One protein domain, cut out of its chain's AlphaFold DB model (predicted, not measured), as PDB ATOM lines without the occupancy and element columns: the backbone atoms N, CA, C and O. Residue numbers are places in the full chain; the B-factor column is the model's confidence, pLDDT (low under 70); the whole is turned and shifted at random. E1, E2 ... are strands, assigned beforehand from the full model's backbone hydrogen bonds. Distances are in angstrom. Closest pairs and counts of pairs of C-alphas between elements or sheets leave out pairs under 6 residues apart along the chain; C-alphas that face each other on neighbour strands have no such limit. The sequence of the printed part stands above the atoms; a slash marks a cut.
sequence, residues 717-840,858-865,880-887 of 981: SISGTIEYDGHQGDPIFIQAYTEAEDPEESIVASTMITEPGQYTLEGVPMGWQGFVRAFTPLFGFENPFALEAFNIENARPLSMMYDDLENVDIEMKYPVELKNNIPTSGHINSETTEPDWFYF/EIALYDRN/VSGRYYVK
ATOM      1  N   SER A 717      24.729 -34.935  31.038       95.12
ATOM      2  CA  SER A 717      25.814 -33.992  31.239       95.12
ATOM      3  C   SER A 717      25.514 -32.638  30.594       95.12
ATOM      4  O   SER A 717      24.846 -32.540  29.557       95.12
ATOM      5  N   ILE A 718      26.016 -31.568  31.206       96.56
ATOM      6  CA  ILE A 718      26.058 -30.234  30.603       96.56
ATOM      7  C   ILE A 718      27.519 -29.840  30.433       96.56
ATOM      8  O   ILE A 718      28.281 -29.884  31.392       96.56
ATOM      9  N   SER A 719      27.917 -29.421  29.235       97.81
ATOM     10  CA  SER A 719      29.285 -28.976  28.962       97.81
ATOM     11  C   SER A 719      29.333 -27.672  28.171       97.81
ATOM     12  O   SER A 719      28.457 -27.352  27.359       97.81
ATOM     13  N   GLY A 720      30.398 -26.909  28.395       97.50
ATOM     14  CA  GLY A 720      30.623 -25.627  27.742       97.50
ATOM     15  C   GLY A 720      31.962 -25.014  28.122       97.50
ATOM     16  O   GLY A 720      32.832 -25.676  28.694       97.50
ATOM     17  N   THR A 721      32.115 -23.736  27.794       97.75
ATOM     18  CA  THR A 721      33.316 -22.945  28.071       97.75
ATOM     19  C   THR A 721      32.990 -21.776  28.991       97.75
ATOM     20  O   THR A 721      32.009 -21.072  28.762       97.75
ATOM     21  N   ILE A 722      33.834 -21.528  29.989       97.31
ATOM     22  CA  ILE A 722      33.849 -20.271  30.733       97.31
ATOM     23  C   ILE A 722      34.831 -19.314  30.061       97.31
ATOM     24  O   ILE A 722      36.027 -19.595  29.975       97.31
ATOM     25  N   GLU A 723      34.325 -18.175  29.606       96.38
ATOM     26  CA  GLU A 723      35.138 -17.008  29.270       96.38
ATOM     27  C   GLU A 723      35.026 -16.024  30.431       96.38
ATOM     28  O   GLU A 723      33.918 -15.668  30.816       96.38
ATOM     29  N   TYR A 724      36.146 -15.589  31.008       92.50
ATOM     30  CA  TYR A 724      36.126 -14.652  32.130       92.50
ATOM     31  C   TYR A 724      37.108 -13.503  31.891       92.50
ATOM     32  O   TYR A 724      38.319 -13.650  32.060       92.50
ATOM     33  N   ASP A 725      36.568 -12.358  31.467       87.44
ATOM     34  CA  ASP A 725      37.341 -11.126  31.284       87.44
ATOM     35  C   ASP A 725      37.684 -10.524  32.654       87.44
ATOM     36  O   ASP A 725      36.793 -10.111  33.402       87.44
ATOM     37  N   GLY A 726      38.979 -10.507  32.983       81.06
ATOM     38  CA  GLY A 726      39.499 -10.033  34.266       81.06
ATOM     39  C   GLY A 726      39.648 -11.092  35.367       81.06
ATOM     40  O   GLY A 726      39.681 -10.712  36.532       81.06
ATOM     41  N   HIS A 727      39.745 -12.388  35.031       83.56
ATOM     42  CA  HIS A 727      40.072 -13.457  35.997       83.56
ATOM     43  C   HIS A 727      41.403 -13.191  36.723       83.56
ATOM     44  O   HIS A 727      42.391 -12.833  36.078       83.56
ATOM     45  N   GLN A 728      41.429 -13.379  38.048       74.38
ATOM     46  CA  GLN A 728      42.585 -13.073  38.909       74.38
ATOM     47  C   GLN A 728      43.254 -14.313  39.532       74.38
ATOM     48  O   GLN A 728      44.122 -14.175  40.385       74.38
ATOM     49  N   GLY A 729      42.912 -15.526  39.077       77.00
ATOM     50  CA  GLY A 729      43.428 -16.786  39.643       77.00
ATOM     51  C   GLY A 729      42.427 -17.539  40.525       77.00
ATOM     52  O   GLY A 729      42.692 -18.670  40.928       77.00
ATOM     53  N   ASP A 730      41.270 -16.934  40.772       81.38
ATOM     54  CA  ASP A 730      40.236 -17.440  41.669       81.38
ATOM     55  C   ASP A 730      39.544 -18.712  41.136       81.38
ATOM     56  O   ASP A 730      39.375 -18.859  39.916       81.38
ATOM     57  N   PRO A 731      39.123 -19.648  42.011       87.69
ATOM     58  CA  PRO A 731      38.305 -20.786  41.612       87.69
ATOM     59  C   PRO A 731      36.968 -20.320  41.032       87.69
ATOM     60  O   PRO A 731      36.266 -19.493  41.604       87.69
ATOM     61  N   ILE A 732      36.594 -20.914  39.905       92.50
ATOM     62  CA  ILE A 732      35.307 -20.699  39.257       92.50
ATOM     63  C   ILE A 732      34.438 -21.911  39.567       92.50
ATOM     64  O   ILE A 732      34.746 -23.041  39.173       92.50
ATOM     65  N   PHE A 733      33.343 -21.664  40.266       94.12
ATOM     66  CA  PHE A 733      32.325 -22.649  40.580       94.12
ATOM     67  C   PHE A 733      31.269 -22.640  39.487       94.12
ATOM     68  O   PHE A 733      30.816 -21.582  39.055       94.12
ATOM     69  N   ILE A 734      30.873 -23.819  39.026       96.25
ATOM     70  CA  ILE A 734      29.808 -23.982  38.048       96.25
ATOM     71  C   ILE A 734      28.752 -24.881  38.668       96.25
ATOM     72  O   ILE A 734      29.070 -25.963  39.152       96.25
ATOM     73  N   GLN A 735      27.500 -24.438  38.654       95.44
ATOM     74  CA  GLN A 735      26.386 -25.144  39.281       95.44
ATOM     75  C   GLN A 735      25.192 -25.188  38.334       95.44
ATOM     76  O   GLN A 735      24.845 -24.175  37.727       95.44
ATOM     77  N   ALA A 736      24.551 -26.350  38.232       93.81
ATOM     78  CA  ALA A 736      23.184 -26.494  37.751       93.81
ATOM     79  C   ALA A 736      22.247 -26.485  38.959       93.81
ATOM     80  O   ALA A 736      22.445 -27.276  39.877       93.81
ATOM     81  N   TYR A 737      21.230 -25.627  38.946       92.12
ATOM     82  CA  TYR A 737      20.296 -25.455  40.057       92.12
ATOM     83  C   TYR A 737      18.883 -25.102  39.571       92.12
ATOM     84  O   TYR A 737      18.709 -24.580  38.463       92.12
ATOM     85  N   THR A 738      17.844 -25.428  40.342       87.00
ATOM     86  CA  THR A 738      16.454 -25.223  39.885       87.00
ATOM     87  C   THR A 738      15.920 -23.817  40.136       87.00
ATOM     88  O   THR A 738      15.045 -23.373  39.390       87.00
ATOM     89  N   GLU A 739      16.424 -23.093  41.140       86.12
ATOM     90  CA  GLU A 739      15.782 -21.867  41.629       86.12
ATOM     91  C   GLU A 739      16.673 -20.632  41.526       86.12
ATOM     92  O   GLU A 739      17.677 -20.503  42.210       86.12
ATOM     93  N   ALA A 740      16.273 -19.673  40.685       84.19
ATOM     94  CA  ALA A 740      16.996 -18.409  40.503       84.19
ATOM     95  C   ALA A 740      17.102 -17.556  41.775       84.19
ATOM     96  O   ALA A 740      18.053 -16.792  41.905       84.19
ATOM     97  N   GLU A 741      16.112 -17.646  42.665       80.94
ATOM     98  CA  GLU A 741      16.043 -16.845  43.894       80.94
ATOM     99  C   GLU A 741      16.867 -17.451  45.033       80.94
ATOM    100  O   GLU A 741      17.273 -16.715  45.925       80.94
ATOM    101  N   ASP A 742      17.131 -18.760  44.967       83.81
ATOM    102  CA  ASP A 742      17.876 -19.504  45.978       83.81
ATOM    103  C   ASP A 742      18.752 -20.596  45.331       83.81
ATOM    104  O   ASP A 742      18.423 -21.789  45.320       83.81
ATOM    105  N   PRO A 743      19.841 -20.197  44.656       86.19
ATOM    106  CA  PRO A 743      20.653 -21.118  43.874       86.19
ATOM    107  C   PRO A 743      21.470 -22.094  44.726       86.19
ATOM    108  O   PRO A 743      21.864 -23.136  44.212       86.19
ATOM    109  N   GLU A 744      21.752 -21.751  45.984       84.12
ATOM    110  CA  GLU A 744      22.600 -22.532  46.893       84.12
ATOM    111  C   GLU A 744      21.831 -23.698  47.510       84.12
ATOM    112  O   GLU A 744      22.344 -24.816  47.527       84.12
ATOM    113  N   GLU A 745      20.568 -23.474  47.875       84.62
ATOM    114  CA  GLU A 745      19.674 -24.518  48.385       84.62
ATOM    115  C   GLU A 745      19.093 -25.401  47.269       84.62
ATOM    116  O   GLU A 745      18.454 -26.418  47.528       84.62
ATOM    117  N   SER A 746      19.313 -25.036  45.998       87.50
ATOM    118  CA  SER A 746      18.693 -25.708  44.852       87.50
ATOM    119  C   SER A 746      19.663 -26.374  43.874       87.50
ATOM    120  O   SER A 746      19.315 -26.623  42.711       87.50
ATOM    121  N   ILE A 747      20.883 -26.679  44.326       89.75
ATOM    122  CA  ILE A 747      21.936 -27.293  43.508       89.75
ATOM    123  C   ILE A 747      21.578 -28.743  43.156       89.75
ATOM    124  O   ILE A 747      21.275 -29.576  44.001       89.75
ATOM    125  N   VAL A 748      21.696 -29.060  41.870       89.56
ATOM    126  CA  VAL A 748      21.451 -30.394  41.311       89.56
ATOM    127  C   VAL A 748      22.747 -31.059  40.846       89.56
ATOM    128  O   VAL A 748      22.904 -32.275  40.939       89.56
ATOM    129  N   ALA A 749      23.678 -30.264  40.323       91.50
ATOM    130  CA  ALA A 749      25.016 -30.705  39.960       91.50
ATOM    131  C   ALA A 749      25.988 -29.536  40.071       91.50
ATOM    132  O   ALA A 749      25.624 -28.389  39.811       91.50
ATOM    133  N   SER A 750      27.237 -29.828  40.397       94.12
ATOM    134  CA  SER A 750      28.256 -28.813  40.618       94.12
ATOM    135  C   SER A 750      29.626 -29.314  40.143       94.12
ATOM    136  O   SER A 750      29.909 -30.516  40.126       94.12
ATOM    137  N   THR A 751      30.459 -28.393  39.657       95.19
ATOM    138  CA  THR A 751      31.892 -28.620  39.438       95.19
ATOM    139  C   THR A 751      32.683 -27.348  39.742       95.19
ATOM    140  O   THR A 751      32.147 -26.241  39.753       95.19
ATOM    141  N   MET A 752      33.995 -27.490  39.910       94.50
ATOM    142  CA  MET A 752      34.926 -26.373  40.068       94.50
ATOM    143  C   MET A 752      36.045 -26.457  39.022       94.50
ATOM    144  O   MET A 752      36.568 -27.541  38.752       94.50
ATOM    145  N   ILE A 753      36.437 -25.315  38.458       94.62
ATOM    146  CA  ILE A 753      37.645 -25.157  37.636       94.62
ATOM    147  C   ILE A 753      38.509 -24.030  38.212       94.62
ATOM    148  O   ILE A 753      38.001 -23.121  38.858       94.62
ATOM    149  N   THR A 754      39.822 -24.075  37.993       89.12
ATOM    150  CA  THR A 754      40.761 -23.069  38.534       89.12
ATOM    151  C   THR A 754      41.184 -22.016  37.510       89.12
ATOM    152  O   THR A 754      41.815 -21.028  37.863       89.12
ATOM    153  N   GLU A 755      40.873 -22.234  36.233       92.50
ATOM    154  CA  GLU A 755      41.161 -21.309  35.136       92.50
ATOM    155  C   GLU A 755      39.964 -21.271  34.171       92.50
ATOM    156  O   GLU A 755      39.318 -22.309  33.976       92.50
ATOM    157  N   PRO A 756      39.669 -20.121  33.532       96.00
ATOM    158  CA  PRO A 756      38.646 -20.031  32.496       96.00
ATOM    159  C   PRO A 756      38.911 -21.050  31.383       96.00
ATOM    160  O   PRO A 756      40.005 -21.116  30.818       96.00
ATOM    161  N   GLY A 757      37.917 -21.873  31.062       96.75
ATOM    162  CA  GLY A 757      38.115 -22.993  30.156       96.75
ATOM    163  C   GLY A 757      36.905 -23.905  30.027       96.75
ATOM    164  O   GLY A 757      35.774 -23.502  30.277       96.75
ATOM    165  N   GLN A 758      37.135 -25.137  29.572       97.69
ATOM    166  CA  GLN A 758      36.068 -26.128  29.429       97.69
ATOM    167  C   GLN A 758      35.604 -26.624  30.801       97.69
ATOM    168  O   GLN A 758      36.436 -26.872  31.674       97.69
ATOM    169  N   TYR A 759      34.302 -26.851  30.949       97.31
ATOM    170  CA  TYR A 759      33.714 -27.483  32.126       97.31
ATOM    171  C   TYR A 759      32.719 -28.577  31.721       97.31
ATOM    172  O   TYR A 759      32.247 -28.636  30.580       97.31
ATOM    173  N   THR A 760      32.398 -29.463  32.661       96.94
ATOM    174  CA  THR A 760      31.333 -30.461  32.516       96.94
ATOM    175  C   THR A 760      30.649 -30.666  33.863       96.94
ATOM    176  O   THR A 760      31.319 -30.925  34.857       96.94
ATOM    177  N   LEU A 761      29.328 -30.524  33.883       94.75
ATOM    178  CA  LEU A 761      28.460 -30.906  34.989       94.75
ATOM    179  C   LEU A 761      27.906 -32.292  34.691       94.75
ATOM    180  O   LEU A 761      27.144 -32.459  33.741       94.75
ATOM    181  N   GLU A 762      28.304 -33.269  35.492       92.00
ATOM    182  CA  GLU A 762      27.798 -34.638  35.425       92.00
ATOM    183  C   GLU A 762      26.631 -34.814  36.400       92.00
ATOM    184  O   GLU A 762      26.550 -34.126  37.416       92.00
ATOM    185  N   GLY A 763      25.742 -35.767  36.117       87.94
ATOM    186  CA  GLY A 763      24.657 -36.116  37.035       87.94
ATOM    187  C   GLY A 763      23.410 -35.234  36.923       87.94
ATOM    188  O   GLY A 763      22.551 -35.280  37.802       87.94
ATOM    189  N   VAL A 764      23.267 -34.458  35.843       90.50
ATOM    190  CA  VAL A 764      22.102 -33.584  35.654       90.50
ATOM    191  C   VAL A 764      20.873 -34.420  35.246       90.50
ATOM    192  O   VAL A 764      20.933 -35.157  34.258       90.50
ATOM    193  N   PRO A 765      19.738 -34.315  35.957       87.38
ATOM    194  CA  PRO A 765      18.511 -35.047  35.667       87.38
ATOM    195  C   PRO A 765      17.942 -34.798  34.265       87.38
ATOM    196  O   PRO A 765      17.780 -33.661  33.823       87.38
ATOM    197  N   MET A 766      17.547 -35.869  33.574       85.06
ATOM    198  CA  MET A 766      16.792 -35.761  32.322       85.06
ATOM    199  C   MET A 766      15.403 -35.160  32.569       85.06
ATOM    200  O   MET A 766      14.619 -35.687  33.349       85.06
ATOM    201  N   GLY A 767      15.039 -34.123  31.822       80.81
ATOM    202  CA  GLY A 767      13.797 -33.371  32.015       80.81
ATOM    203  C   GLY A 767      13.926 -32.211  33.004       80.81
ATOM    204  O   GLY A 767      12.957 -31.474  33.181       80.81
ATOM    205  N   TRP A 768      15.101 -32.019  33.610       88.12
ATOM    206  CA  TRP A 768      15.388 -30.862  34.452       88.12
ATOM    207  C   TRP A 768      15.223 -29.552  33.681       88.12
ATOM    208  O   TRP A 768      15.602 -29.428  32.510       88.12
ATOM    209  N   GLN A 769      14.650 -28.563  34.357       87.75
ATOM    210  CA  GLN A 769      14.540 -27.187  33.896       87.75
ATOM    211  C   GLN A 769      15.058 -26.304  35.021       87.75
ATOM    212  O   GLN A 769      14.597 -26.417  36.153       87.75
ATOM    213  N   GLY A 770      16.021 -25.451  34.711       90.38
ATOM    214  CA  GLY A 770      16.671 -24.628  35.715       90.38
ATOM    215  C   GLY A 770      17.711 -23.728  35.081       90.38
ATOM    216  O   GLY A 770      17.564 -23.296  33.933       90.38
ATOM    217  N   PHE A 771      18.767 -23.459  35.827       93.56
ATOM    218  CA  PHE A 771      19.817 -22.535  35.451       93.56
ATOM    219  C   PHE A 771      21.170 -23.208  35.599       93.56
ATOM    220  O   PHE A 771      21.377 -24.014  36.501       93.56
ATOM    221  N   VAL A 772      22.096 -22.872  34.706       95.38
ATOM    222  CA  VAL A 772      23.516 -23.103  34.958       95.38
ATOM    223  C   VAL A 772      24.162 -21.759  35.199       95.38
ATOM    224  O   VAL A 772      24.113 -20.899  34.316       95.38
ATOM    225  N   ARG A 773      24.756 -21.588  36.377       94.56
ATOM    226  CA  ARG A 773      25.578 -20.423  36.699       94.56
ATOM    227  C   ARG A 773      27.039 -20.800  36.757       94.56
ATOM    228  O   ARG A 773      27.380 -21.912  37.155       94.56
ATOM    229  N   ALA A 774      27.879 -19.848  36.386       94.81
ATOM    230  CA  ALA A 774      29.263 -19.824  36.813       94.81
ATOM    231  C   ALA A 774      29.440 -18.632  37.742       94.81
ATOM    232  O   ALA A 774      28.964 -17.540  37.419       94.81
ATOM    233  N   PHE A 775      30.102 -18.844  38.873       92.44
ATOM    234  CA  PHE A 775      30.407 -17.785  39.812       92.44
ATOM    235  C   PHE A 775      31.801 -17.929  40.405       92.44
ATOM    236  O   PHE A 775      32.362 -19.020  40.485       92.44
ATOM    237  N   THR A 776      32.360 -16.800  40.810       88.00
ATOM    238  CA  THR A 776      33.552 -16.732  41.646       88.00
ATOM    239  C   THR A 776      33.268 -15.733  42.757       88.00
ATOM    240  O   THR A 776      32.738 -14.652  42.462       88.00
ATOM    241  N   PRO A 777      33.614 -16.038  44.014       80.38
ATOM    242  CA  PRO A 777      33.690 -14.994  45.013       80.38
ATOM    243  C   PRO A 777      34.775 -14.017  44.570       80.38
ATOM    244  O   PRO A 777      35.819 -14.413  44.045       80.38
ATOM    245  N   LEU A 778      34.512 -12.723  44.716       72.88
ATOM    246  CA  LEU A 778      35.559 -11.723  44.578       72.88
ATOM    247  C   LEU A 778      36.441 -11.804  45.817       72.88
ATOM    248  O   LEU A 778      36.031 -11.388  46.901       72.88
ATOM    249  N   PHE A 779      37.635 -12.375  45.663       59.84
ATOM    250  CA  PHE A 779      38.609 -12.488  46.743       59.84
ATOM    251  C   PHE A 779      39.044 -11.073  47.141       59.84
ATOM    252  O   PHE A 779      39.724 -10.350  46.414       59.84
ATOM    253  N   GLY A 780      38.483 -10.633  48.264       47.34
ATOM    254  CA  GLY A 780      38.389  -9.235  48.659       47.34
ATOM    255  C   GLY A 780      37.991  -9.076  50.124       47.34
ATOM    256  O   GLY A 780      38.611  -8.305  50.837       47.34
ATOM    257  N   PHE A 781      36.962  -9.795  50.571       49.69
ATOM    258  CA  PHE A 781      36.157  -9.453  51.767       49.69
ATOM    259  C   PHE A 781      36.683 -10.049  53.068       49.69
ATOM    260  O   PHE A 781      37.825 -10.407  53.041       49.69
ATOM    261  N   GLU A 782      35.905 -10.235  54.147       45.88
ATOM    262  CA  GLU A 782      36.333 -10.796  55.466       45.88
ATOM    263  C   GLU A 782      36.099 -12.333  55.686       45.88
ATOM    264  O   GLU A 782      36.648 -12.903  56.628       45.88
ATOM    265  N   ASN A 783      35.491 -13.051  54.715       50.44
ATOM    266  CA  ASN A 783      35.693 -14.508  54.443       50.44
ATOM    267  C   ASN A 783      35.360 -14.817  52.951       50.44
ATOM    268  O   ASN A 783      34.233 -14.496  52.566       50.44
ATOM    269  N   PRO A 784      36.228 -15.409  52.082       47.66
ATOM    270  CA  PRO A 784      35.899 -15.562  50.657       47.66
ATOM    271  C   PRO A 784      34.951 -16.748  50.463       47.66
ATOM    272  O   PRO A 784      34.422 -16.965  49.380       47.66
ATOM    273  N   PHE A 785      34.730 -17.481  51.555       51.84
ATOM    274  CA  PHE A 785      33.819 -18.586  51.711       51.84
ATOM    275  C   PHE A 785      32.761 -18.291  52.787       51.84
ATOM    276  O   PHE A 785      32.100 -19.208  53.272       51.84
ATOM    277  N   ALA A 786      32.581 -17.024  53.196       55.00
ATOM    278  CA  ALA A 786      31.345 -16.666  53.882       55.00
ATOM    279  C   ALA A 786      30.198 -16.882  52.896       55.00
ATOM    280  O   ALA A 786      30.303 -16.487  51.734       55.00
ATOM    281  N   LEU A 787      29.089 -17.425  53.395       51.00
ATOM    282  CA  LEU A 787      27.829 -17.660  52.669       51.00
ATOM    283  C   LEU A 787      27.216 -16.390  52.030       51.00
ATOM    284  O   LEU A 787      26.153 -16.428  51.439       51.00
ATOM    285  N   GLU A 788      27.880 -15.239  52.134       58.00
ATOM    286  CA  GLU A 788      27.426 -13.948  51.618       58.00
ATOM    287  C   GLU A 788      28.548 -13.182  50.891       58.00
ATOM    288  O   GLU A 788      28.494 -11.955  50.772       58.00
ATOM    289  N   ALA A 789      29.633 -13.849  50.484       64.44
ATOM    290  CA  ALA A 789      30.673 -13.189  49.701       64.44
ATOM    291  C   ALA A 789      30.073 -12.630  48.399       64.44
ATOM    292  O   ALA A 789      29.243 -13.271  47.753       64.44
ATOM    293  N   PHE A 790      30.471 -11.416  48.006       76.38
ATOM    294  CA  PHE A 790      30.007 -10.861  46.741       76.38
ATOM    295  C   PHE A 790      30.574 -11.678  45.579       76.38
ATOM    296  O   PHE A 790      31.787 -11.731  45.357       76.38
ATOM    297  N   ASN A 791      29.666 -12.313  44.847       82.50
ATOM    298  CA  ASN A 791      29.983 -13.196  43.741       82.50
ATOM    299  C   ASN A 791      29.889 -12.439  42.414       82.50
ATOM    300  O   ASN A 791      28.883 -11.792  42.113       82.50
ATOM    301  N   ILE A 792      30.922 -12.568  41.581       84.81
ATOM    302  CA  ILE A 792      30.750 -12.347  40.147       84.81
ATOM    303  C   ILE A 792      30.105 -13.606  39.623       84.81
ATOM    304  O   ILE A 792      30.723 -14.665  39.670       84.81
ATOM    305  N   GLU A 793      28.898 -13.485  39.096       90.69
ATOM    306  CA  GLU A 793      28.184 -14.612  38.525       90.69
ATOM    307  C   GLU A 793      27.506 -14.248  37.209       90.69
ATOM    308  O   GLU A 793      27.258 -13.082  36.901       90.69
ATOM    309  N   ASN A 794      27.231 -15.270  36.411       90.06
ATOM    310  CA  ASN A 794      26.365 -15.182  35.246       90.06
ATOM    311  C   ASN A 794      25.622 -16.511  35.116       90.06
ATOM    312  O   ASN A 794      26.233 -17.573  35.280       90.06
ATOM    313  N   ALA A 795      24.324 -16.454  34.829       91.75
ATOM    314  CA  ALA A 795      23.469 -17.625  34.761       91.75
ATOM    315  C   ALA A 795      22.778 -17.744  33.401       91.75
ATOM    316  O   ALA A 795      22.404 -16.770  32.750       91.75
ATOM    317  N   ARG A 796      22.556 -18.981  32.957       91.62
ATOM    318  CA  ARG A 796      21.785 -19.273  31.746       91.62
ATOM    319  C   ARG A 796      20.635 -20.218  32.055       91.62
ATOM    320  O   ARG A 796      20.893 -21.303  32.572       91.62
ATOM    321  N   PRO A 797      19.388 -19.867  31.689       92.19
ATOM    322  CA  PRO A 797      18.278 -20.796  31.791       92.19
ATOM    323  C   PRO A 797      18.443 -21.906  30.754       92.19
ATOM    324  O   PRO A 797      18.708 -21.645  29.576       92.19
ATOM    325  N   LEU A 798      18.271 -23.150  31.184       92.75
ATOM    326  CA  LEU A 798      18.443 -24.336  30.356       92.75
ATOM    327  C   LEU A 798      17.347 -25.357  30.646       92.75
ATOM    328  O   LEU A 798      16.720 -25.374  31.702       92.75
ATOM    329  N   SER A 799      17.129 -26.233  29.672       90.38
ATOM    330  CA  SER A 799      16.278 -27.402  29.834       90.38
ATOM    331  C   SER A 799      17.011 -28.619  29.298       90.38
ATOM    332  O   SER A 799      17.421 -28.666  28.133       90.38
ATOM    333  N   MET A 800      17.180 -29.596  30.175       89.12
ATOM    334  CA  MET A 800      17.851 -30.847  29.901       89.12
ATOM    335  C   MET A 800      16.847 -31.800  29.240       89.12
ATOM    336  O   MET A 800      16.052 -32.457  29.900       89.12
ATOM    337  N   MET A 801      16.852 -31.859  27.908       86.88
ATOM    338  CA  MET A 801      15.937 -32.714  27.129       86.88
ATOM    339  C   MET A 801      16.632 -33.908  26.452       86.88
ATOM    340  O   MET A 801      15.956 -34.745  25.849       86.88
ATOM    341  N   TYR A 802      17.963 -33.975  26.516       88.31
ATOM    342  CA  TYR A 802      18.816 -34.974  25.865       88.31
ATOM    343  C   TYR A 802      19.985 -35.320  26.781       88.31
ATOM    344  O   TYR A 802      20.466 -34.421  27.455       88.31
ATOM    345  N   ASP A 803      20.484 -36.555  26.699       87.88
ATOM    346  CA  ASP A 803      21.562 -37.098  27.540       87.88
ATOM    347  C   ASP A 803      22.788 -36.174  27.665       87.88
ATOM    348  O   ASP A 803      23.392 -36.107  28.724       87.88
ATOM    349  N   ASP A 804      23.120 -35.410  26.621       93.44
ATOM    350  CA  ASP A 804      24.211 -34.438  26.654       93.44
ATOM    351  C   ASP A 804      23.759 -33.086  26.089       93.44
ATOM    352  O   ASP A 804      23.183 -33.002  24.993       93.44
ATOM    353  N   LEU A 805      24.072 -32.010  26.812       95.12
ATOM    354  CA  LEU A 805      23.891 -30.634  26.363       95.12
ATOM    355  C   LEU A 805      25.251 -29.934  26.252       95.12
ATOM    356  O   LEU A 805      25.831 -29.495  27.241       95.12
ATOM    357  N   GLU A 806      25.758 -29.821  25.026       96.31
ATOM    358  CA  GLU A 806      27.042 -29.178  24.724       96.31
ATOM    359  C   GLU A 806      26.884 -27.694  24.336       96.31
ATOM    360  O   GLU A 806      25.854 -27.280  23.794       96.31
ATOM    361  N   ASN A 807      27.978 -26.930  24.442       95.31
ATOM    362  CA  ASN A 807      28.090 -25.508  24.069       95.31
ATOM    363  C   ASN A 807      27.261 -24.569  24.963       95.31
ATOM    364  O   ASN A 807      26.718 -23.558  24.505       95.31
ATOM    365  N   VAL A 808      27.161 -24.899  26.250       95.88
ATOM    366  CA  VAL A 808      26.610 -24.010  27.277       95.88
ATOM    367  C   VAL A 808      27.713 -23.058  27.747       95.88
ATOM    368  O   VAL A 808      28.232 -23.154  28.852       95.88
ATOM    369  N   ASP A 809      28.140 -22.160  26.866       96.88
ATOM    370  CA  ASP A 809      29.212 -21.217  27.192       96.88
ATOM    371  C   ASP A 809      28.702 -20.117  28.135       96.88
ATOM    372  O   ASP A 809      27.591 -19.620  27.942       96.88
ATOM    373  N   ILE A 810      29.493 -19.709  29.128       95.19
ATOM    374  CA  ILE A 810      29.153 -18.640  30.080       95.19
ATOM    375  C   ILE A 810      30.255 -17.582  30.030       95.19
ATOM    376  O   ILE A 810      31.438 -17.900  30.109       95.19
ATOM    377  N   GLU A 811      29.853 -16.323  29.862       94.69
ATOM    378  CA  GLU A 811      30.763 -15.177  29.810       94.69
ATOM    379  C   GLU A 811      30.657 -14.419  31.136       94.69
ATOM    380  O   GLU A 811      29.671 -13.727  31.396       94.69
ATOM    381  N   MET A 812      31.665 -14.563  31.984       91.50
ATOM    382  CA  MET A 812      31.808 -13.816  33.225       91.50
ATOM    383  C   MET A 812      32.590 -12.531  32.964       91.50
ATOM    384  O   MET A 812      33.499 -12.483  32.130       91.50
ATOM    385  N   LYS A 813      32.238 -11.466  33.683       87.94
ATOM    386  CA  LYS A 813      32.904 -10.166  33.564       87.94
ATOM    387  C   LYS A 813      33.219  -9.640  34.938       87.94
ATOM    388  O   LYS A 813      32.324  -9.510  35.770       87.94
ATOM    389  N   TYR A 814      34.482  -9.300  35.152       85.25
ATOM    390  CA  TYR A 814      34.855  -8.536  36.326       85.25
ATOM    391  C   TYR A 814      34.132  -7.171  36.288       85.25
ATOM    392  O   TYR A 814      34.017  -6.589  35.201       85.25
ATOM    393  N   PRO A 815      33.625  -6.649  37.424       88.75
ATOM    394  CA  PRO A 815      32.967  -5.351  37.476       88.75
ATOM    395  C   PRO A 815      33.810  -4.267  36.800       88.75
ATOM    396  O   PRO A 815      35.025  -4.216  36.966       88.75
ATOM    397  N   VAL A 816      33.194  -3.380  36.025       90.19
ATOM    398  CA  VAL A 816      33.963  -2.364  35.289       90.19
ATOM    399  C   VAL A 816      34.389  -1.239  36.239       90.19
ATOM    400  O   VAL A 816      33.569  -0.701  36.984       90.19
ATOM    401  N   GLU A 817      35.665  -0.841  36.196       89.44
ATOM    402  CA  GLU A 817      36.174   0.299  36.973       89.44
ATOM    403  C   GLU A 817      35.556   1.619  36.483       89.44
ATOM    404  O   GLU A 817      35.710   2.004  35.317       89.44
ATOM    405  N   LEU A 818      34.929   2.376  37.383       91.75
ATOM    406  CA  LEU A 818      34.454   3.726  37.099       91.75
ATOM    407  C   LEU A 818      35.576   4.736  37.276       91.75
ATOM    408  O   LEU A 818      36.055   5.005  38.377       91.75
ATOM    409  N   LYS A 819      35.955   5.366  36.166       90.38
ATOM    410  CA  LYS A 819      36.996   6.392  36.147       90.38
ATOM    411  C   LYS A 819      36.385   7.783  36.272       90.38
ATOM    412  O   LYS A 819      35.381   8.096  35.631       90.38
ATOM    413  N   ASN A 820      37.028   8.640  37.066       91.69
ATOM    414  CA  ASN A 820      36.567  10.007  37.314       91.69
ATOM    415  C   ASN A 820      36.359  10.789  36.001       91.69
ATOM    416  O   ASN A 820      37.286  10.919  35.199       91.69
ATOM    417  N   ASN A 821      35.165  11.355  35.808       91.62
ATOM    418  CA  ASN A 821      34.741  12.111  34.623       91.62
ATOM    419  C   ASN A 821      34.808  11.334  33.289       91.62
ATOM    420  O   ASN A 821      34.864  11.957  32.222       91.62
ATOM    421  N   ILE A 822      34.815   9.997  33.318       93.50
ATOM    422  CA  ILE A 822      34.761   9.160  32.113       93.50
ATOM    423  C   ILE A 822      33.406   8.444  32.071       93.50
ATOM    424  O   ILE A 822      33.162   7.558  32.891       93.50
ATOM    425  N   PRO A 823      32.527   8.799  31.117       93.50
ATOM    426  CA  PRO A 823      31.258   8.111  30.960       93.50
ATOM    427  C   PRO A 823      31.464   6.648  30.557       93.50
ATOM    428  O   PRO A 823      32.203   6.356  29.614       93.50
ATOM    429  N   THR A 824      30.785   5.746  31.259       93.88
ATOM    430  CA  THR A 824      30.788   4.300  31.024       93.88
ATOM    431  C   THR A 824      29.375   3.872  30.655       93.88
ATOM    432  O   THR A 824      28.435   4.119  31.403       93.88
ATOM    433  N   SER A 825      29.196   3.289  29.472       91.62
ATOM    434  CA  SER A 825      27.874   2.870  28.993       91.62
ATOM    435  C   SER A 825      27.621   1.393  29.280       91.62
ATOM    436  O   SER A 825      28.532   0.584  29.129       91.62
ATOM    437  N   GLY A 826      26.376   1.047  29.603       89.19
ATOM    438  CA  GLY A 826      25.919  -0.334  29.779       89.19
ATOM    439  C   GLY A 826      24.506  -0.550  29.236       89.19
ATOM    440  O   GLY A 826      23.892   0.371  28.676       89.19
ATOM    441  N   HIS A 827      24.004  -1.779  29.357       88.44
ATOM    442  CA  HIS A 827      22.676  -2.153  28.879       88.44
ATOM    443  C   HIS A 827      22.062  -3.249  29.751       88.44
ATOM    444  O   HIS A 827      22.454  -4.406  29.644       88.44
ATOM    445  N   ILE A 828      21.016  -2.903  30.505       83.31
ATOM    446  CA  ILE A 828      20.242  -3.888  31.267       83.31
ATOM    447  C   ILE A 828      19.229  -4.555  30.339       83.31
ATOM    448  O   ILE A 828      18.388  -3.878  29.731       83.31
ATOM    449  N   ASN A 829      19.288  -5.884  30.251       78.12
ATOM    450  CA  ASN A 829      18.287  -6.684  29.556       78.12
ATOM    451  C   ASN A 829      17.060  -6.881  30.463       78.12
ATOM    452  O   ASN A 829      17.171  -7.332  31.600       78.12
ATOM    453  N   SER A 830      15.865  -6.578  29.954       71.88
ATOM    454  CA  SER A 830      14.613  -6.798  30.692       71.88
ATOM    455  C   SER A 830      14.318  -8.269  30.970       71.88
ATOM    456  O   SER A 830      13.475  -8.551  31.812       71.88
ATOM    457  N   GLU A 831      14.929  -9.186  30.216       67.25
ATOM    458  CA  GLU A 831      14.651 -10.621  30.314       67.25
ATOM    459  C   GLU A 831      15.480 -11.328  31.390       67.25
ATOM    460  O   GLU A 831      14.978 -12.281  31.972       67.25
ATOM    461  N   THR A 832      16.709 -10.878  31.670       66.81
ATOM    462  CA  THR A 832      17.593 -11.546  32.645       66.81
ATOM    463  C   THR A 832      17.559 -10.896  34.022       66.81
ATOM    464  O   THR A 832      17.903 -11.541  35.001       66.81
ATOM    465  N   THR A 833      17.141  -9.626  34.123       67.19
ATOM    466  CA  THR A 833      17.207  -8.815  35.360       67.19
ATOM    467  C   THR A 833      18.598  -8.726  36.001       67.19
ATOM    468  O   THR A 833      18.725  -8.167  37.088       67.19
ATOM    469  N   GLU A 834      19.634  -9.212  35.314       76.75
ATOM    470  CA  GLU A 834      21.001  -9.231  35.818       76.75
ATOM    471  C   GLU A 834      21.495  -7.793  36.022       76.75
ATOM    472  O   GLU A 834      21.395  -6.966  35.106       76.75
ATOM    473  N   PRO A 835      21.973  -7.462  37.230       85.81
ATOM    474  CA  PRO A 835      22.545  -6.161  37.507       85.81
ATOM    475  C   PRO A 835      23.904  -6.018  36.821       85.81
ATOM    476  O   PRO A 835      24.730  -6.927  36.855       85.81
ATOM    477  N   ASP A 836      24.174  -4.833  36.282       89.12
ATOM    478  CA  ASP A 836      25.529  -4.474  35.882       89.12
ATOM    479  C   ASP A 836      26.266  -3.948  37.121       89.12
ATOM    480  O   ASP A 836      25.857  -2.956  37.739       89.12
ATOM    481  N   TRP A 837      27.358  -4.619  37.485       90.56
ATOM    482  CA  TRP A 837      28.212  -4.223  38.598       90.56
ATOM    483  C   TRP A 837      29.408  -3.409  38.121       90.56
ATOM    484  O   TRP A 837      30.097  -3.733  37.152       90.56
ATOM    485  N   PHE A 838      29.681  -2.352  38.868       92.69
ATOM    486  CA  PHE A 838      30.827  -1.485  38.690       92.69
ATOM    487  C   PHE A 838      31.564  -1.346  40.010       92.69
ATOM    488  O   PHE A 838      30.976  -1.543  41.073       92.69
ATOM    489  N   TYR A 839      32.824  -0.935  39.956       91.75
ATOM    490  CA  TYR A 839      33.566  -0.588  41.162       91.75
ATOM    491  C   TYR A 839      34.329   0.718  40.991       91.75
ATOM    492  O   TYR A 839      34.614   1.157  39.877       91.75
ATOM    493  N   PHE A 840      34.676   1.346  42.105       91.06
ATOM    494  CA  PHE A 840      35.632   2.442  42.139       91.06
ATOM    495  C   PHE A 840      36.376   2.448  43.465       91.06
ATOM    496  O   PHE A 840      35.849   2.023  44.490       91.06
ATOM    497  N   GLU A 858      17.554   2.035  38.436       88.94
ATOM    498  CA  GLU A 858      18.017   2.355  39.786       88.94
ATOM    499  C   GLU A 858      19.527   2.127  39.900       88.94
ATOM    500  O   GLU A 858      20.114   1.304  39.189       88.94
ATOM    501  N   ILE A 859      20.151   2.905  40.782       92.19
ATOM    502  CA  ILE A 859      21.540   2.717  41.185       92.19
ATOM    503  C   ILE A 859      21.580   2.571  42.695       92.19
ATOM    504  O   ILE A 859      20.926   3.339  43.401       92.19
ATOM    505  N   ALA A 860      22.375   1.623  43.160       92.81
ATOM    506  CA  ALA A 860      22.684   1.443  44.565       92.81
ATOM    507  C   ALA A 860      24.202   1.459  44.731       92.81
ATOM    508  O   ALA A 860      24.936   0.886  43.920       92.81
ATOM    509  N   LEU A 861      24.668   2.162  45.759       93.62
ATOM    510  CA  LEU A 861      26.058   2.116  46.184       93.62
ATOM    511  C   LEU A 861      26.149   1.084  47.299       93.62
ATOM    512  O   LEU A 861      25.386   1.161  48.254       93.62
ATOM    513  N   TYR A 862      27.090   0.165  47.193       91.94
ATOM    514  CA  TYR A 862      27.368  -0.822  48.218       91.94
ATOM    515  C   TYR A 862      28.706  -0.537  48.874       91.94
ATOM    516  O   TYR A 862      29.584   0.093  48.274       91.94
ATOM    517  N   ASP A 863      28.820  -0.977  50.120       86.88
ATOM    518  CA  ASP A 863      30.007  -0.867  50.951       86.88
ATOM    519  C   ASP A 863      31.226  -1.614  50.373       86.88
ATOM    520  O   ASP A 863      31.212  -2.126  49.249       86.88
ATOM    521  N   ARG A 864      32.316  -1.662  51.148       82.25
ATOM    522  CA  ARG A 864      33.573  -2.276  50.698       82.25
ATOM    523  C   ARG A 864      33.465  -3.773  50.479       82.25
ATOM    524  O   ARG A 864      34.249  -4.304  49.702       82.25
ATOM    525  N   ASN A 865      32.479  -4.406  51.120       72.44
ATOM    526  CA  ASN A 865      32.217  -5.826  50.997       72.44
ATOM    527  C   ASN A 865      31.146  -6.185  49.959       72.44
ATOM    528  O   ASN A 865      30.824  -7.358  49.792       72.44
ATOM    529  N   VAL A 880      35.583   5.436  54.925       83.81
ATOM    530  CA  VAL A 880      36.853   4.708  55.067       83.81
ATOM    531  C   VAL A 880      37.402   4.418  53.671       83.81
ATOM    532  O   VAL A 880      36.643   4.003  52.803       83.81
ATOM    533  N   SER A 881      38.700   4.614  53.429       81.19
ATOM    534  CA  SER A 881      39.301   4.291  52.126       81.19
ATOM    535  C   SER A 881      39.064   2.819  51.755       81.19
ATOM    536  O   SER A 881      39.103   1.933  52.611       81.19
ATOM    537  N   GLY A 882      38.779   2.543  50.486       82.31
ATOM    538  CA  GLY A 882      38.341   1.212  50.074       82.31
ATOM    539  C   GLY A 882      37.870   1.140  48.634       82.31
ATOM    540  O   GLY A 882      37.603   2.163  48.003       82.31
ATOM    541  N   ARG A 883      37.721  -0.078  48.119       86.00
ATOM    542  CA  ARG A 883      36.970  -0.323  46.888       86.00
ATOM    543  C   ARG A 883      35.487  -0.373  47.214       86.00
ATOM    544  O   ARG A 883      35.103  -1.115  48.098       86.00
ATOM    545  N   TYR A 884      34.673   0.391  46.502       89.19
ATOM    546  CA  TYR A 884      33.220   0.417  46.655       89.19
ATOM    547  C   TYR A 884      32.547   0.010  45.351       89.19
ATOM    548  O   TYR A 884      33.115   0.190  44.268       89.19
ATOM    549  N   TYR A 885      31.327  -0.512  45.450       91.88
ATOM    550  CA  TYR A 885      30.634  -1.120  44.318       91.88
ATOM    551  C   TYR A 885      29.358  -0.362  43.975       91.88
ATOM    552  O   TYR A 885      28.613   0.064  44.851       91.88
ATOM    553  N   VAL A 886      29.098  -0.179  42.684       93.31
ATOM    554  CA  VAL A 886      27.862   0.426  42.186       93.31
ATOM    555  C   VAL A 886      27.097  -0.630  41.414       93.31
ATOM    556  O   VAL A 886      27.589  -1.153  40.414       93.31
ATOM    557  N   LYS A 887      25.879  -0.908  41.864       92.44
ATOM    558  CA  LYS A 887      24.943  -1.806  41.197       92.44
ATOM    559  C   LYS A 887      23.987  -0.976  40.358       92.44
ATOM    560  O   LYS A 887      23.289  -0.117  40.899       92.44
TER     561      LYS A 887
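Overview. This is residues 717 to 840, 858 to 865 and 880 to 887 of the 981 residues of an uncharacterized protein of Phycisphaerales bacterium (UniProt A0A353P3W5). Two sheets lie face to face as a small sandwich, E3, E2, E5 and E6 in one layer and E4, E1 and E7 in the other, and a second, smaller lobe with E8 and the sheet of E9, E11 and E10 extends from one end of it. The larger sheet, order E3, E2, E5, E6, is antiparallel; E4, E1, E7 is mixed, and E9, E11, E10 is antiparallel. The printed part has 140 residues with eleven named strands, E1 to E11 in order along the chain, and no named helix: its class is all strand. It is compact, with a radius of gyration of the C-alphas of 16.0 A, yet elongated in outline, spanning 51 by 32 by 26 A.

Arrangement. E1, residues 717 to 725, has staggered pairing: residues 717 to 721 pair with E4, residues 758 to 765, antiparallel, and residues 722 to 725 with E7, residues 810 to 813, parallel. N 718 and O 761 are 2.9 A apart, and N 812 and O 723 are 2.8 A apart, both within hydrogen-bond range. E2, residues 732 to 737, and E3, residues 747 to 753, form a hairpin, with N 734 and O 751 at 2.8 A. E4 bends by 51 degrees at residue 762; the closest C-alphas of E3 and E4 are those of Ala 749 and Val 764, 5.9 A. E5, residues 769 to 777, is the antiparallel neighbour of E2, with N 735 and O 773 at 2.9 A. It forms a hairpin with E6, residues 791 to 799, with N 796 and O 772 at 2.8 A. This four-strand sheet is twisted. The closest C-alphas of E6 and E7 are those of Asn 794 and Met 812, 6.0 A. E8, residues 824 to 828, pairs with no named strand. E11, residues 882 to 887, is the inner strand between E9, residues 836 to 840, and E10, residues 858 to 862; N 886 and O 838 are 2.8 A apart, N 862 and O 885 2.8 A. Residues 816 to 817 pair with residues 838 to 839 of E9, parallel. E9 and E7 are apart.

Along the chain. E1 begins at C-alpha 717, (25.814, -33.992, 31.239), and is 25.6 A long. E4 measures 20.7 A, E5 25.3 A and E6 24.1 A. E6 ends at C-alpha 799, (16.278, -27.402, 29.834). E11, 16.4 A, ends at C-alpha 887, (24.943, -1.806, 41.197).

Size, cuts and confidence. The two C-alphas farthest apart are those of Tyr 802 and Val 880, 52.5 A. Residues 841 to 857 are not printed, with 17.8 A between C-alphas 840 and 858; residues 866 to 879 are not printed, with 12.2 A between C-alphas 865 and 880. The link from E5 to E6 is long, 13 residues. Mean pLDDT of the printed part is 86.2; residues 779 to 789 and 831 to 833 are under 70.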